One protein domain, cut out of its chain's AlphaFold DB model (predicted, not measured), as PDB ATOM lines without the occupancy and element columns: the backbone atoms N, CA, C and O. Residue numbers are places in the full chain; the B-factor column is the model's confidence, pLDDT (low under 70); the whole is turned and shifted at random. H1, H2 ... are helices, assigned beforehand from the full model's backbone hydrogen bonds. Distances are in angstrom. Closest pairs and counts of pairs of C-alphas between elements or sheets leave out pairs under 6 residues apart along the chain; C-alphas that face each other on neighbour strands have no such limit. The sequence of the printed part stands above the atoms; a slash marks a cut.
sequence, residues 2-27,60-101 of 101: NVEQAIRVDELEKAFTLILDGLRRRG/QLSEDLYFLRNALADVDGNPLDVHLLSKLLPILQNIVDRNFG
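Overview. This is residues 2 to 27 and 60 to 101 of the 101 residues of an uncharacterized protein of Deinococcus aerius (UniProt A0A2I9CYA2). Three helices form a small triangular cluster: H3 and H1 run opposite ways, their last residues toward opposite ends of the longest axis, and H2 crosses both. The printed part has 68 residues, with three named helices, H1, H2, H3 in order, and no named strand: all helix. It is compact, with a radius of gyration of the C-alphas of 12.4 A, spanning 37 by 26 by 20 A.

Arrangement. With residues 84 to 91 alone, H3, residues 83 to 99, touches H2, residues 61 to 73, at a steep tilt of 51 degrees; closest C-alphas, Asp 64 and Lys 87, 5.4 A. H3 touches H1, residues 9 to 24, with residues 84 to 88 alone, at a shallow tilt of 33 degrees, only just short of steep; closest C-alphas, Ile 19 and Leu 84, 7.0 A. H1 touches H2 with residues 11 to 15 alone, at a steep tilt of 63 degrees; closest C-alphas, Ala 15 and Leu 72, 6.8 A. Every O i to N i+4 pair is within hydrogen-bond range in H1 and H2, 10 of 13 in H3.

Along the chain. H3 measures 25.3 A, ending at C-alpha 99, (192.285, 169.891, 160.613). H1 measures 22.5 A from C-alpha 9, (187.946, 159.693, 170.095); H2 measures 18.2 A.

Size, cuts and confidence. Residues 28 to 59 are not printed; C-alphas 27 and 60 are 33.8 A apart. H2 to H3 is a short link. Model pLDDT is under 70 at residues 2 to 4, 75 to 83 and 100 to 101.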
ATOM      1  N   ASN A   2     207.290 161.577 177.607       45.78
ATOM      2  CA  ASN A   2     206.728 161.749 176.260       45.78
ATOM      3  C   ASN A   2     205.211 161.553 176.346       45.78
ATOM      4  O   ASN A   2     204.748 160.423 176.486       45.78
ATOM      5  N   VAL A   3     204.450 162.646 176.339       56.12
ATOM      6  CA  VAL A   3     202.991 162.578 176.221       56.12
ATOM      7  C   VAL A   3     202.686 162.313 174.753       56.12
ATOM      8  O   VAL A   3     203.112 163.073 173.884       56.12
ATOM      9  N   GLU A   4     201.998 161.211 174.471       61.72
ATOM     10  CA  GLU A   4     201.562 160.869 173.119       61.72
ATOM     11  C   GLU A   4     200.706 162.024 172.568       61.72
ATOM     12  O   GLU A   4     199.725 162.413 173.206       61.72
ATOM     13  N   GLN A   5     201.114 162.608 171.433       71.56
ATOM     14  CA  GLN A   5     200.542 163.851 170.883       71.56
ATOM     15  C   GLN A   5     199.145 163.683 170.266       71.56
ATOM     16  O   GLN A   5     198.537 164.664 169.848       71.56
ATOM     17  N   ALA A   6     198.640 162.454 170.187       79.75
ATOM     18  CA  ALA A   6     197.313 162.153 169.676       79.75
ATOM     19  C   ALA A   6     196.368 161.838 170.834       79.75
ATOM     20  O   ALA A   6     196.769 161.176 171.790       79.75
ATOM     21  N   ILE A   7     195.115 162.269 170.716       83.62
ATOM     22  CA  ILE A   7     194.015 161.851 171.584       83.62
ATOM     23  C   ILE A   7     193.059 160.979 170.782       83.62
ATOM     24  O   ILE A   7     192.728 161.296 169.637       83.62
ATOM     25  N   ARG A   8     192.633 159.860 171.362       88.69
ATOM     26  CA  ARG A   8     191.664 158.975 170.723       88.69
ATOM     27  C   ARG A   8     190.244 159.495 170.953       88.69
ATOM     28  O   ARG A   8     189.947 160.121 171.969       88.69
ATOM     29  N   VAL A   9     189.341 159.221 170.012       88.12
ATOM     30  CA  VAL A   9     187.946 159.693 170.095       88.12
ATOM     31  C   VAL A   9     187.219 159.114 171.318       88.12
ATOM     32  O   VAL A   9     186.432 159.820 171.942       88.12
ATOM     33  N   ASP A  10     187.536 157.883 171.729       89.88
ATOM     34  CA  ASP A  10     186.988 157.262 172.944       89.88
ATOM     35  C   ASP A  10     187.447 157.973 174.232       89.88
ATOM     36  O   ASP A  10     186.694 158.045 175.203       89.88
ATOM     37  N   GLU A  11     188.654 158.557 174.250       86.75
ATOM     38  CA  GLU A  11     189.114 159.394 175.370       86.75
ATOM     39  C   GLU A  11     188.288 160.689 175.477       86.75
ATOM     40  O   GLU A  11     187.937 161.100 176.586       86.75
ATOM     41  N   LEU A  12     187.918 161.298 174.342       87.31
ATOM     42  CA  LEU A  12     187.040 162.475 174.307       87.31
ATOM     43  C   LEU A  12     185.628 162.133 174.798       87.31
ATOM     44  O   LEU A  12     185.075 162.840 175.640       87.31
ATOM     45  N   GLU A  13     185.054 161.031 174.315       89.50
ATOM     46  CA  GLU A  13     183.727 160.558 174.728       89.50
ATOM     47  C   GLU A  13     183.665 160.284 176.237       89.50
ATOM     48  O   GLU A  13     182.728 160.708 176.928       89.50
ATOM     49  N   LYS A  14     184.698 159.628 176.779       87.12
ATOM     50  CA  LYS A  14     184.803 159.365 178.215       87.12
ATOM     51  C   LYS A  14     184.887 160.666 179.020       87.12
ATOM     52  O   LYS A  14     184.229 160.775 180.055       87.12
ATOM     53  N   ALA A  15     185.631 161.663 178.538       84.19
ATOM     54  CA  ALA A  15     185.722 162.970 179.188       84.19
ATOM     55  C   ALA A  15     184.357 163.677 179.256       84.19
ATOM     56  O   ALA A  15     183.956 164.133 180.328       84.19
ATOM     57  N   PHE A  16     183.603 163.703 178.152       85.62
ATOM     58  CA  PHE A  16     182.241 164.252 178.132       85.62
ATOM     59  C   PHE A  16     181.301 163.517 179.084       85.62
ATOM     60  O   PHE A  16     180.538 164.152 179.812       85.62
ATOM     61  N   THR A  17     181.375 162.188 179.109       87.56
ATOM     62  CA  THR A  17     180.546 161.364 179.996       87.56
ATOM     63  C   THR A  17     180.798 161.706 181.463       87.56
ATOM     64  O   THR A  17     179.846 161.924 182.206       87.56
ATOM     65  N   LEU A  18     182.063 161.860 181.870       83.50
ATOM     66  CA  LEU A  18     182.419 162.235 183.242       83.50
ATOM     67  C   LEU A  18     181.898 163.624 183.635       83.50
ATOM     68  O   LEU A  18     181.367 163.783 184.736       83.50
ATOM     69  N   ILE A  19     182.002 164.609 182.735       82.62
ATOM     70  CA  ILE A  19     181.454 165.958 182.948       82.62
ATOM     71  C   ILE A  19     179.933 165.875 183.147       82.62
ATOM     72  O   ILE A  19     179.398 166.407 184.122       82.62
ATOM     73  N   LEU A  20     179.228 165.172 182.256       84.25
ATOM     74  CA  LEU A  20     177.774 165.021 182.324       84.25
ATOM     75  C   LEU A  20     177.327 164.258 183.573       84.25
ATOM     76  O   LEU A  20     176.349 164.655 184.205       84.25
ATOM     77  N   ASP A  21     178.035 163.204 183.968       85.06
ATOM     78  CA  ASP A  21     177.739 162.457 185.192       85.06
ATOM     79  C   ASP A  21     177.967 163.309 186.446       85.06
ATOM     80  O   ASP A  21     177.181 163.238 187.393       85.06
ATOM     81  N   GLY A  22     178.985 164.177 186.439       79.50
ATOM     82  CA  GLY A  22     179.189 165.200 187.467       79.50
ATOM     83  C   GLY A  22     177.992 166.142 187.610       79.50
ATOM     84  O   GLY A  22     177.517 166.363 188.726       79.50
ATOM     85  N   LEU A  23     177.458 166.637 186.490       80.06
ATOM     86  CA  LEU A  23     176.265 167.487 186.471       80.06
ATOM     87  C   LEU A  23     175.003 166.723 186.901       80.06
ATOM     88  O   LEU A  23     174.233 167.230 187.713       80.06
ATOM     89  N   ARG A  24     174.815 165.478 186.443       84.19
ATOM     90  CA  ARG A  24     173.665 164.629 186.810       84.19
ATOM     91  C   ARG A  24     173.594 164.351 188.307       84.19
ATOM     92  O   ARG A  24     172.499 164.327 188.863       84.19
ATOM     93  N   ARG A  25     174.742 164.186 188.978       83.25
ATOM     94  CA  ARG A  25     174.800 164.047 190.445       83.25
ATOM     95  C   ARG A  25     174.283 165.286 191.186       83.25
ATOM     96  O   ARG A  25     173.883 165.163 192.338       83.25
ATOM     97  N   ARG A  26     174.276 166.460 190.544       79.19
ATOM     98  CA  ARG A  26     173.725 167.710 191.101       79.19
ATOM     99  C   ARG A  26     172.226 167.868 190.846       79.19
ATOM    100  O   ARG A  26     171.583 168.646 191.542       79.19
ATOM    101  N   GLY A  27     171.670 167.128 189.891       79.81
ATOM    102  CA  GLY A  27     170.246 167.117 189.577       79.81
ATOM    103  C   GLY A  27     169.973 166.754 188.119       79.81
ATOM    104  O   GLY A  27     170.827 166.903 187.248       79.81
ATOM    105  N   GLN A  60     199.999 174.797 177.270       70.88
ATOM    106  CA  GLN A  60     200.739 173.726 176.609       70.88
ATOM    107  C   GLN A  60     199.847 172.493 176.427       70.88
ATOM    108  O   GLN A  60     199.526 171.793 177.383       70.88
ATOM    109  N   LEU A  61     199.531 172.156 175.172       73.81
ATOM    110  CA  LEU A  61     198.633 171.042 174.829       73.81
ATOM    111  C   LEU A  61     199.058 169.696 175.427       73.81
ATOM    112  O   LEU A  61     198.214 168.888 175.795       73.81
ATOM    113  N   SER A  62     200.362 169.434 175.540       78.69
ATOM    114  CA  SER A  62     200.843 168.203 176.174       78.69
ATOM    115  C   SER A  62     200.542 168.155 177.672       78.69
ATOM    116  O   SER A  62     200.344 167.067 178.207       78.69
ATOM    117  N   GLU A  63     200.510 169.304 178.350       73.44
ATOM    118  CA  GLU A  63     200.098 169.388 179.752       73.44
ATOM    119  C   GLU A  63     198.587 169.199 179.873       73.44
ATOM    120  O   GLU A  63     198.146 168.385 180.679       73.44
ATOM    121  N   ASP A  64     197.796 169.852 179.018       76.69
ATOM    122  CA  ASP A  64     196.339 169.683 179.011       76.69
ATOM    123  C   ASP A  64     195.936 168.223 178.730       76.69
ATOM    124  O   ASP A  64     195.091 167.667 179.434       76.69
ATOM    125  N   LEU A  65     196.606 167.553 177.783       79.25
ATOM    126  CA  LEU A  65     196.433 166.119 177.513       79.25
ATOM    127  C   LEU A  65     196.847 165.243 178.699       79.25
ATOM    128  O   LEU A  65     196.189 164.243 178.989       79.25
ATOM    129  N   TYR A  66     197.939 165.590 179.379       81.44
ATOM    130  CA  TYR A  66     198.392 164.870 180.566       81.44
ATOM    131  C   TYR A  66     197.370 164.968 181.706       81.44
ATOM    132  O   TYR A  66     196.986 163.945 182.275       81.44
ATOM    133  N   PHE A  67     196.878 166.175 182.002       77.94
ATOM    134  CA  PHE A  67     195.845 166.386 183.016       77.94
ATOM    135  C   PHE A  67     194.547 165.664 182.666       77.94
ATOM    136  O   PHE A  67     193.972 165.004 183.531       77.94
ATOM    137  N   LEU A  68     194.128 165.724 181.399       80.94
ATOM    138  CA  LEU A  68     192.957 165.002 180.920       80.94
ATOM    139  C   LEU A  68     193.108 163.492 181.142       80.94
ATOM    140  O   LEU A  68     192.248 162.875 181.761       80.94
ATOM    141  N   ARG A  69     194.215 162.889 180.697       84.81
ATOM    142  CA  ARG A  69     194.451 161.444 180.841       84.81
ATOM    143  C   ARG A  69     194.510 160.992 182.295       84.81
ATOM    144  O   ARG A  69     193.952 159.947 182.617       84.81
ATOM    145  N   ASN A  70     195.124 161.783 183.172       81.31
ATOM    146  CA  ASN A  70     195.123 161.497 184.605       81.31
ATOM    147  C   ASN A  70     193.713 161.544 185.193       81.31
ATOM    148  O   ASN A  70     193.333 160.638 185.927       81.31
ATOM    149  N   ALA A  71     192.913 162.543 184.817       74.94
ATOM    150  CA  ALA A  71     191.515 162.622 185.229       74.94
ATOM    151  C   ALA A  71     190.684 161.433 184.714       74.94
ATOM    152  O   ALA A  71     189.798 160.954 185.412       74.94
ATOM    153  N   LEU A  72     190.978 160.915 183.516       77.06
ATOM    154  CA  LEU A  72     190.328 159.713 182.983       77.06
ATOM    155  C   LEU A  72     190.748 158.420 183.705       77.06
ATOM    156  O   LEU A  72     190.024 157.419 183.617       77.06
ATOM    157  N   ALA A  73     191.920 158.412 184.337       79.38
ATOM    158  CA  ALA A  73     192.483 157.262 185.039       79.38
ATOM    159  C   ALA A  73     192.083 157.204 186.524       79.38
ATOM    160  O   ALA A  73     192.125 156.122 187.107       79.38
ATOM    161  N   ASP A  74     191.678 158.328 187.121       70.81
ATOM    162  CA  ASP A  74     191.209 158.401 188.506       70.81
ATOM    163  C   ASP A  74     189.718 158.028 188.604       70.81
ATOM    164  O   ASP A  74     188.825 158.815 188.288       70.81
ATOM    165  N   VAL A  75     189.450 156.773 188.976       56.06
ATOM    166  CA  VAL A  75     188.106 156.170 188.991       56.06
ATOM    167  C   VAL A  75     187.336 156.483 190.291       56.06
ATOM    168  O   VAL A  75     186.111 156.382 190.297       56.06
ATOM    169  N   ASP A  76     188.007 156.945 191.357       56.53
ATOM    170  CA  ASP A  76     187.474 156.910 192.733       56.53
ATOM    171  C   ASP A  76     187.371 158.273 193.454       56.53
ATOM    172  O   ASP A  76     187.552 158.388 194.666       56.53
ATOM    173  N   GLY A  77     186.886 159.299 192.753       51.12
ATOM    174  CA  GLY A  77     185.945 160.207 193.420       51.12
ATOM    175  C   GLY A  77     186.457 161.563 193.893       51.12
ATOM    176  O   GLY A  77     186.185 161.966 195.023       51.12
ATOM    177  N   ASN A  78     186.989 162.368 192.980       49.03
ATOM    178  CA  ASN A  78     186.699 163.799 193.052       49.03
ATOM    179  C   ASN A  78     185.566 164.125 192.074       49.03
ATOM    180  O   ASN A  78     185.544 163.570 190.971       49.03
ATOM    181  N   PRO A  79     184.604 165.002 192.424       51.06
ATOM    182  CA  PRO A  79     183.737 165.581 191.420       51.06
ATOM    183  C   PRO A  79     184.661 166.374 190.499       51.06
ATOM    184  O   PRO A  79     185.080 167.482 190.818       51.06
ATOM    185  N   LEU A  80     185.033 165.739 189.389       55.69
ATOM    186  CA  LEU A  80     185.683 166.333 188.236       55.69
ATOM    187  C   LEU A  80     184.675 167.300 187.619       55.69
ATOM    188  O   LEU A  80     183.975 167.021 186.649       55.69
ATOM    189  N   ASP A  81     184.526 168.398 188.345       64.00
ATOM    190  CA  ASP A  81     183.678 169.528 188.072       64.00
ATOM    191  C   ASP A  81     184.184 170.203 186.797       64.00
ATOM    192  O   ASP A  81     185.263 169.897 186.294       64.00
ATOM    193  N   VAL A  82     183.405 171.152 186.300       58.88
ATOM    194  CA  VAL A  82     183.637 172.092 185.187       58.88
ATOM    195  C   VAL A  82     185.106 172.396 184.793       58.88
ATOM    196  O   VAL A  82     185.358 172.693 183.634       58.88
ATOM    197  N   HIS A  83     186.096 172.284 185.681       64.88
ATOM    198  CA  HIS A  83     187.528 172.338 185.357       64.88
ATOM    199  C   HIS A  83     187.990 171.328 184.279       64.88
ATOM    200  O   HIS A  83     188.921 171.618 183.537       64.88
ATOM    201  N   LEU A  84     187.328 170.176 184.095       70.69
ATOM    202  CA  LEU A  84     187.610 169.316 182.928       70.69
ATOM    203  C   LEU A  84     187.316 170.025 181.598       70.69
ATOM    204  O   LEU A  84     188.026 169.806 180.616       70.69
ATOM    205  N   LEU A  85     186.304 170.899 181.559       72.81
ATOM    206  CA  LEU A  85     185.979 171.673 180.359       72.81
ATOM    207  C   LEU A  85     187.102 172.650 180.002       72.81
ATOM    208  O   LEU A  85     187.375 172.816 178.817       72.81
ATOM    209  N   SER A  86     187.793 173.241 180.985       71.69
ATOM    210  CA  SER A  86     188.908 174.161 180.707       71.69
ATOM    211  C   SER A  86     190.140 173.456 180.131       71.69
ATOM    212  O   SER A  86     190.978 174.109 179.519       71.69
ATOM    213  N   LYS A  87     190.231 172.125 180.263       78.19
ATOM    214  CA  LYS A  87     191.262 171.290 179.623       78.19
ATOM    215  C   LYS A  87     190.806 170.706 178.292       78.19
ATOM    216  O   LYS A  87     191.592 170.618 177.355       78.19
ATOM    217  N   LEU A  88     189.531 170.339 178.190       82.12
ATOM    218  CA  LEU A  88     188.964 169.743 176.982       82.12
ATOM    219  C   LEU A  88     188.783 170.766 175.852       82.12
ATOM    220  O   LEU A  88     189.038 170.448 174.692       82.12
ATOM    221  N   LEU A  89     188.365 171.995 176.173       81.50
ATOM    222  CA  LEU A  89     188.059 173.019 175.173       81.50
ATOM    223  C   LEU A  89     189.284 173.434 174.328       81.50
ATOM    224  O   LEU A  89     189.148 173.425 173.103       81.50
ATOM    225  N   PRO A  90     190.479 173.703 174.898       79.38
ATOM    226  CA  PRO A  90     191.670 174.016 174.101       79.38
ATOM    227  C   PRO A  90     192.106 172.869 173.179       79.38
ATOM    228  O   PRO A  90     192.535 173.110 172.050       79.38
ATOM    229  N   ILE A  91     191.959 171.613 173.626       82.88
ATOM    230  CA  ILE A  91     192.260 170.421 172.814       82.88
ATOM    231  C   ILE A  91     191.319 170.359 171.604       82.88
ATOM    232  O   ILE A  91     191.775 170.164 170.477       82.88
ATOM    233  N   LEU A  92     190.014 170.558 171.819       85.25
ATOM    234  CA  LEU A  92     189.018 170.549 170.744       85.25
ATOM    235  C   LEU A  92     189.219 171.706 169.762       85.25
ATOM    236  O   LEU A  92     189.200 171.470 168.556       85.25
ATOM    237  N   GLN A  93     189.453 172.924 170.259       79.88
ATOM    238  CA  GLN A  93     189.759 174.085 169.418       79.88
ATOM    239  C   GLN A  93     190.981 173.812 168.540       79.88
ATOM    240  O   GLN A  93     190.911 173.981 167.328       79.88
ATOM    241  N   ASN A  94     192.062 173.271 169.111       80.00
ATOM    242  CA  ASN A  94     193.255 172.943 168.340       80.00
ATOM    243  C   ASN A  94     193.000 171.893 167.247       80.00
ATOM    244  O   ASN A  94     193.507 172.037 166.136       80.00
ATOM    245  N   ILE A  95     192.207 170.853 167.531       82.00
ATOM    246  CA  ILE A  95     191.829 169.849 166.526       82.00
ATOM    247  C   ILE A  95     191.041 170.507 165.390       82.00
ATOM    248  O   ILE A  95     191.347 170.251 164.224       82.00
ATOM    249  N   VAL A  96     190.056 171.349 165.715       79.06
ATOM    250  CA  VAL A  96     189.229 172.044 164.719       79.06
ATOM    251  C   VAL A  96     190.083 172.967 163.853       79.06
ATOM    252  O   VAL A  96     190.116 172.782 162.638       79.06
ATOM    253  N   ASP A  97     190.849 173.867 164.465       74.62
ATOM    254  CA  ASP A  97     191.657 174.871 163.761       74.62
ATOM    255  C   ASP A  97     192.724 174.253 162.854       74.62
ATOM    256  O   ASP A  97     193.080 174.820 161.826       74.62
ATOM    257  N   ARG A  98     193.289 173.101 163.235       76.56
ATOM    258  CA  ARG A  98     194.399 172.478 162.495       76.56
ATOM    259  C   ARG A  98     193.962 171.490 161.423       76.56
ATOM    260  O   ARG A  98     194.760 171.207 160.534       76.56
ATOM    261  N   ASN A  99     192.756 170.935 161.526       72.06
ATOM    262  CA  ASN A  99     192.285 169.891 160.613       72.06
ATOM    263  C   ASN A  99     191.101 170.337 159.744       72.06
ATOM    264  O   ASN A  99     190.846 169.708 158.719       72.06
ATOM    265  N   PHE A 100     190.377 171.387 160.144       68.50
ATOM    266  CA  PHE A 100     189.135 171.816 159.497       68.50
ATOM    267  C   PHE A 100     189.029 173.340 159.292       68.50
ATOM    268  O   PHE A 100     188.042 173.782 158.701       68.50
ATOM    269  N   GLY A 101     190.006 174.117 159.781       50.75
ATOM    270  CA  GLY A 101     190.112 175.577 159.648       50.75
ATOM    271  C   GLY A 101     191.108 176.033 158.590       50.75
ATOM    272  O   GLY A 101     192.031 175.254 158.254       50.75
TER     273      GLY A 101